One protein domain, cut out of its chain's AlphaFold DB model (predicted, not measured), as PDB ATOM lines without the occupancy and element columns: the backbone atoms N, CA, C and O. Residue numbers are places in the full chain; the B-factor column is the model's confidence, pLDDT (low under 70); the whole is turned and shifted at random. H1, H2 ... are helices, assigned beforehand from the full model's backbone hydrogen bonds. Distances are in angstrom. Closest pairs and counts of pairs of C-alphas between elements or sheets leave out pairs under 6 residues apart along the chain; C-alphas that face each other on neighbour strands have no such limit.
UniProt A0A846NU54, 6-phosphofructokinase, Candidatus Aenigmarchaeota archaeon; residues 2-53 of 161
ATOM      1  N   ASP A   2      54.733  84.322 149.548       58.09
ATOM      2  CA  ASP A   2      55.698  84.687 148.514       58.09
ATOM      3  C   ASP A   2      55.291  86.012 147.860       58.09
ATOM      4  O   ASP A   2      54.113  86.269 147.620       58.09
ATOM      5  N   ILE A   3      56.267  86.900 147.682       69.88
ATOM      6  CA  ILE A   3      56.066  88.230 147.106       69.88
ATOM      7  C   ILE A   3      56.193  88.084 145.591       69.88
ATOM      8  O   ILE A   3      57.310  88.026 145.073       69.88
ATOM      9  N   GLU A   4      55.069  88.031 144.882       75.12
ATOM     10  CA  GLU A   4      55.074  88.066 143.419       75.12
ATOM     11  C   GLU A   4      55.427  89.467 142.904       75.12
ATOM     12  O   GLU A   4      55.098  90.498 143.508       75.12
ATOM     13  N   ARG A   5      56.125  89.504 141.768       78.44
ATOM     14  CA  ARG A   5      56.513  90.736 141.078       78.44
ATOM     15  C   ARG A   5      55.900  90.785 139.681       78.44
ATOM     16  O   ARG A   5      55.707  89.748 139.054       78.44
ATOM     17  N   ASP A   6      55.574  91.982 139.202       78.62
ATOM     18  CA  ASP A   6      55.132  92.203 137.823       78.62
ATOM     19  C   ASP A   6      56.299  92.145 136.813       78.62
ATOM     20  O   ASP A   6      57.465  91.987 137.185       78.62
ATOM     21  N   GLU A   7      55.980  92.291 135.523       76.75
ATOM     22  CA  GLU A   7      56.948  92.279 134.411       76.75
ATOM     23  C   GLU A   7      58.003  93.402 134.503       76.75
ATOM     24  O   GLU A   7      59.043  93.336 133.851       76.75
ATOM     25  N   PHE A   8      57.773  94.411 135.349       70.38
ATOM     26  CA  PHE A   8      58.658  95.553 135.581       70.38
ATOM     27  C   PHE A   8      59.428  95.455 136.913       70.38
ATOM     28  O   PHE A   8      60.215  96.352 137.251       70.38
ATOM     29  N   GLY A   9      59.235  94.352 137.650       71.56
ATOM     30  CA  GLY A   9      59.882  94.042 138.922       71.56
ATOM     31  C   GLY A   9      59.216  94.665 140.154       71.56
ATOM     32  O   GLY A   9      59.805  94.591 141.241       71.56
ATOM     33  N   HIS A  10      58.032  95.271 140.017       77.31
ATOM     34  CA  HIS A  10      57.277  95.848 141.131       77.31
ATOM     35  C   HIS A  10      56.529  94.768 141.906       77.31
ATOM     36  O   HIS A  10      56.034  93.809 141.326       77.31
ATOM     37  N   ILE A  11      56.411  94.937 143.223       78.94
ATOM     38  CA  ILE A  11      55.630  94.030 144.068       78.94
ATOM     39  C   ILE A  11      54.158  94.102 143.657       78.94
ATOM     40  O   ILE A  11      53.582  95.192 143.605       78.94
ATOM     41  N   ARG A  12      53.527  92.945 143.442       75.50
ATOM     42  CA  ARG A  12      52.082  92.857 143.223       75.50
ATOM     43  C   ARG A  12      51.329  93.054 144.533       75.50
ATOM     44  O   ARG A  12      50.841  92.118 145.155       75.50
ATOM     45  N   LEU A  13      51.208  94.312 144.952       75.19
ATOM     46  CA  LEU A  13      50.482  94.680 146.172       75.19
ATOM     47  C   LEU A  13      49.008  94.248 146.134       75.19
ATOM     48  O   LEU A  13      48.434  94.004 147.185       75.19
ATOM     49  N   ALA A  14      48.416  94.111 144.943       74.44
ATOM     50  CA  ALA A  14      47.044  93.637 144.769       74.44
ATOM     51  C   ALA A  14      46.838  92.162 145.168       74.44
ATOM     52  O   ALA A  14      45.718  91.766 145.465       74.44
ATOM     53  N   GLU A  15      47.898  91.351 145.173       74.19
ATOM     54  CA  GLU A  15      47.838  89.944 145.597       74.19
ATOM     55  C   GLU A  15      48.071  89.792 147.105       74.19
ATOM     56  O   GLU A  15      47.800  88.744 147.698       74.19
ATOM     57  N   LEU A  16      48.541  90.861 147.754       80.88
ATOM     58  CA  LEU A  16      48.633  90.928 149.197       80.88
ATOM     59  C   LEU A  16      47.276  91.330 149.772       80.88
ATOM     60  O   LEU A  16      46.816  92.456 149.611       80.88
ATOM     61  N   ASP A  17      46.674  90.422 150.531       85.06
ATOM     62  CA  ASP A  17      45.462  90.696 151.306       85.06
ATOM     63  C   ASP A  17      45.792  91.569 152.536       85.06
ATOM     64  O   ASP A  17      45.865  91.109 153.683       85.06
ATOM     65  N   LEU A  18      46.067  92.849 152.269       88.00
ATOM     66  CA  LEU A  18      46.392  93.868 153.265       88.00
ATOM     67  C   LEU A  18      45.258  94.047 154.272       88.00
ATOM     68  O   LEU A  18      45.522  94.214 155.463       88.00
ATOM     69  N   GLY A  19      44.007  93.962 153.810       90.19
ATOM     70  CA  GLY A  19      42.830  94.035 154.664       90.19
ATOM     71  C   GLY A  19      42.873  92.972 155.759       90.19
ATOM     72  O   GLY A  19      42.746  93.295 156.944       90.19
ATOM     73  N   ARG A  20      43.103  91.705 155.399       89.25
ATOM     74  CA  ARG A  20      43.210  90.610 156.372       89.25
ATOM     75  C   ARG A  20      44.413  90.760 157.292       89.25
ATOM     76  O   ARG A  20      44.287  90.476 158.482       89.25
ATOM     77  N   ILE A  21      45.558  91.211 156.776       91.25
ATOM     78  CA  ILE A  21      46.752  91.461 157.598       91.25
ATOM     79  C   ILE A  21      46.452  92.530 158.655       91.25
ATOM     80  O   ILE A  21      46.644  92.281 159.846       91.25
ATOM     81  N   ALA A  22      45.908  93.679 158.245       92.94
ATOM     82  CA  ALA A  22      45.545  94.765 159.150       92.94
ATOM     83  C   ALA A  22      44.480  94.329 160.166       92.94
ATOM     84  O   ALA A  22      44.614  94.593 161.360       92.94
ATOM     85  N   LYS A  23      43.451  93.600 159.719       93.44
ATOM     86  CA  LYS A  23      42.410  93.037 160.589       93.44
ATOM     87  C   LYS A  23      42.992  92.140 161.681       93.44
ATOM     88  O   LYS A  23      42.616  92.283 162.844       93.44
ATOM     89  N   ASN A  24      43.883  91.222 161.314       92.12
ATOM     90  CA  ASN A  24      44.499  90.293 162.258       92.12
ATOM     91  C   ASN A  24      45.388  91.027 163.267       92.12
ATOM     92  O   ASN A  24      45.312  90.738 164.459       92.12
ATOM     93  N   GLU A  25      46.168  92.010 162.813       93.75
ATOM     94  CA  GLU A  25      47.015  92.830 163.684       93.75
ATOM     95  C   GLU A  25      46.181  93.667 164.665       93.75
ATOM     96  O   GLU A  25      46.466  93.696 165.864       93.75
ATOM     97  N   ILE A  26      45.108  94.311 164.190       93.44
ATOM     98  CA  ILE A  26      44.185  95.070 165.042       93.44
ATOM     99  C   ILE A  26      43.578  94.142 166.097       93.44
ATOM    100  O   ILE A  26      43.665  94.441 167.287       93.44
ATOM    101  N   LYS A  27      43.025  92.996 165.683       93.56
ATOM    102  CA  LYS A  27      42.428  92.017 166.600       93.56
ATOM    103  C   LYS A  27      43.432  91.554 167.660       93.56
ATOM    104  O   LYS A  27      43.150  91.688 168.848       93.56
ATOM    105  N   GLY A  28      44.624  91.123 167.247       93.81
ATOM    106  CA  GLY A  28      45.668  90.670 168.167       93.81
ATOM    107  C   GLY A  28      46.099  91.751 169.162       93.81
ATOM    108  O   GLY A  28      46.306  91.467 170.340       93.81
ATOM    109  N   ARG A  29      46.175  93.021 168.740       93.25
ATOM    110  CA  ARG A  29      46.495  94.136 169.648       93.25
ATOM    111  C   ARG A  29      45.416  94.392 170.694       93.25
ATOM    112  O   ARG A  29      45.769  94.797 171.799       93.25
ATOM    113  N   PHE A  30      44.137  94.234 170.357       94.25
ATOM    114  CA  PHE A  30      43.042  94.369 171.324       94.25
ATOM    115  C   PHE A  30      42.990  93.167 172.280       94.25
ATOM    116  O   PHE A  30      42.913  93.369 173.491       94.25
ATOM    117  N   GLU A  31      43.186  91.945 171.773       93.69
ATOM    118  CA  GLU A  31      43.280  90.723 172.589       93.69
ATOM    119  C   GLU A  31      44.426  90.790 173.609       93.69
ATOM    120  O   GLU A  31      44.233  90.466 174.777       93.69
ATOM    121  N   GLN A  32      45.600  91.302 173.213       93.94
ATOM    122  CA  GLN A  32      46.731  91.546 174.125       93.94
ATOM    123  C   GLN A  32      46.385  92.479 175.292       93.94
ATOM    124  O   GLN A  32      47.048  92.438 176.326       93.94
ATOM    125  N   ARG A  33      45.377  93.340 175.123       94.31
ATOM    126  CA  ARG A  33      44.885  94.254 176.160       94.31
ATOM    127  C   ARG A  33      43.626  93.722 176.838       94.31
ATOM    128  O   ARG A  33      42.981  94.471 177.557       94.31
ATOM    129  N   GLY A  34      43.240  92.466 176.606       94.12
ATOM    130  CA  GLY A  34      42.021  91.876 177.167       94.12
ATOM    131  C   GLY A  34      40.740  92.583 176.716       94.12
ATOM    132  O   GLY A  34      39.758  92.589 177.451       94.12
ATOM    133  N   GLN A  35      40.766  93.229 175.548       92.62
ATOM    134  CA  GLN A  35      39.623  93.936 174.984       92.62
ATOM    135  C   GLN A  35      39.051  93.141 173.814       92.62
ATOM    136  O   GLN A  35      39.773  92.773 172.887       92.62
ATOM    137  N   GLU A  36      37.739  92.936 173.826       87.81
ATOM    138  CA  GLU A  36      37.014  92.456 172.656       87.81
ATOM    139  C   GLU A  36      36.636  93.638 171.759       87.81
ATOM    140  O   GLU A  36      36.297  94.722 172.238       87.81
ATOM    141  N   ILE A  37      36.686  93.426 170.446       89.12
ATOM    142  CA  ILE A  37      36.216  94.398 169.457       89.12
ATOM    143  C   ILE A  37      35.238  93.741 168.492       89.12
ATOM    144  O   ILE A  37      35.357  92.540 168.220       89.12
ATOM    145  N   PRO A  38      34.313  94.521 167.902       86.44
ATOM    146  CA  PRO A  38      33.572  94.069 166.738       86.44
ATOM    147  C   PRO A  38      34.541  93.564 165.671       86.44
ATOM    148  O   PRO A  38      35.593  94.161 165.440       86.44
ATOM    149  N   THR A  39      34.186  92.458 165.018       85.25
ATOM    150  CA  THR A  39      35.023  91.881 163.963       85.25
ATOM    151  C   THR A  39      35.206  92.915 162.850       85.25
ATOM    152  O   THR A  39      34.210  93.273 162.217       85.25
ATOM    153  N   PRO A  40      36.441  93.374 162.562       89.50
ATOM    154  CA  PRO A  40      36.654  94.311 161.471       89.50
ATOM    155  C   PRO A  40      36.216  93.678 160.150       89.50
ATOM    156  O   PRO A  40      36.509  92.506 159.870       89.50
ATOM    157  N   VAL A  41      35.503  94.459 159.347       91.38
ATOM    158  CA  VAL A  41      35.077  94.070 158.005       91.38
ATOM    159  C   VAL A  41      35.984  94.779 157.017       91.38
ATOM    160  O   VAL A  41      36.123  95.998 157.054       91.38
ATOM    161  N   THR A  42      36.629  93.999 156.162       91.50
ATOM    162  CA  THR A  42      37.487  94.507 155.098       91.50
ATOM    163  C   THR A  42      36.656  94.656 153.834       91.50
ATOM    164  O   THR A  42      35.780  93.835 153.550       91.50
ATOM    165  N   LYS A  43      36.915  95.719 153.080       90.56
ATOM    166  CA  LYS A  43      36.301  95.946 151.780       90.56
ATOM    167  C   LYS A  43      37.380  96.456 150.842       90.56
ATOM    168  O   LYS A  43      37.837  97.584 150.995       90.56
ATOM    169  N   ASP A  44      37.749  95.623 149.884       88.25
ATOM    170  CA  ASP A  44      38.627  96.032 148.799       88.25
ATOM    171  C   ASP A  44      37.771  96.649 147.698       88.25
ATOM    172  O   ASP A  44      36.765  96.073 147.278       88.25
ATOM    173  N   ILE A  45      38.138  97.862 147.294       89.56
ATOM    174  CA  ILE A  45      37.452  98.621 146.253       89.56
ATOM    175  C   ILE A  45      38.520  99.081 145.272       89.56
ATOM    176  O   ILE A  45      39.448  99.795 145.650       89.56
ATOM    177  N   GLY A  46      38.401  98.683 144.008       89.25
ATOM    178  CA  GLY A  46      39.400  99.069 143.015       89.25
ATOM    179  C   GLY A  46      38.964  98.831 141.583       89.25
ATOM    180  O   GLY A  46      39.054  99.740 140.762       89.25
ATOM    181  N   TYR A  47      38.477  97.634 141.255       87.44
ATOM    182  CA  TYR A  47      37.931  97.378 139.918       87.44
ATOM    183  C   TYR A  47      36.670  98.218 139.680       87.44
ATOM    184  O   TYR A  47      36.528  98.854 138.643       87.44
ATOM    185  N   GLU A  48      35.816  98.310 140.697       93.00
ATOM    186  CA  GLU A  48      34.572  99.077 140.685       93.00
ATOM    187  C   GLU A  48      34.812 100.562 140.407       93.00
ATOM    188  O   GLU A  48      34.056 101.170 139.656       93.00
ATOM    189  N   LEU A  49      35.878 101.138 140.974       92.75
ATOM    190  CA  LEU A  49      36.219 102.550 140.776       92.75
ATOM    191  C   LEU A  49      36.924 102.794 139.441       92.75
ATOM    192  O   LEU A  49      36.663 103.802 138.797       92.75
ATOM    193  N   ARG A  50      37.789 101.875 138.993       93.50
ATOM    194  CA  ARG A  50      38.504 102.007 137.709       93.50
ATOM    195  C   ARG A  50      37.605 101.804 136.492       93.50
ATOM    196  O   ARG A  50      37.932 102.293 135.417       93.50
ATOM    197  N   CYS A  51      36.514 101.062 136.650       94.81
ATOM    198  CA  CYS A  51      35.555 100.784 135.583       94.81
ATOM    199  C   CYS A  51      34.291 101.647 135.667       94.81
ATOM    200  O   CYS A  51      33.376 101.461 134.862       94.81
ATOM    201  N   ALA A  52      34.217 102.572 136.626       96.06
ATOM    202  CA  ALA A  52      33.125 103.527 136.691       96.06
ATOM    203  C   ALA A  52      33.182 104.487 135.485       96.06
ATOM    204  O   ALA A  52      34.275 104.855 135.046       96.06
ATOM    205  N   PRO A  53      32.028 104.917 134.939       96.69
ATOM    206  CA  PRO A  53      32.001 105.995 133.957       96.69
ATOM    207  C   PRO A  53      32.667 107.267 134.513       96.69
ATOM    208  O   PRO A  53      32.471 107.570 135.694       96.69
TER     209      PRO A  53
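AT A GLANCE: This is residues 2 to 53 of the 161 residues of the protein "6-phosphofructokinase" of Candidatus Aenigmarchaeota archaeon (UniProt A0A846NU54). With little regular structure, this is an open, flat U: a looping first stretch, residues 2 to 17, leads into one helix, H1, and the chain then turns and folds back alongside H1 as a long extended stretch to the short H2. Residues 29 to 34 and 47 to 53 stand free. The printed part has 52 residues with two named helices, H1 then H2, and no named strand; the class is all helix, with 18 residues in named elements. It is extended, radius of gyration of the C-alphas 15.5 A, spanning 45 by 32 by 10 A.

HOW THE PARTS SIT: H1, residues 18 to 31, and H2, residues 47 to 50, are apart. In H1 each O i to N i+4 pair is within hydrogen-bond range; H2 is too short for such a pair.

IN THESE COORDINATES: H1 runs 19.8 A from C-alpha 18 at (46.392, 93.868, 153.265) to C-alpha 31 at (43.280, 90.723, 172.589). H2 measures 5.2 A, ending at C-alpha 50 at (38.504, 102.007, 137.709).

THE WHOLE: The C-alphas farthest apart, of Gly 34 and Pro 53, are 46.5 A apart. The printed part has no cut. The link from H1 to H2 is long, 15 residues. Residues 2 to 3 have pLDDT under 70.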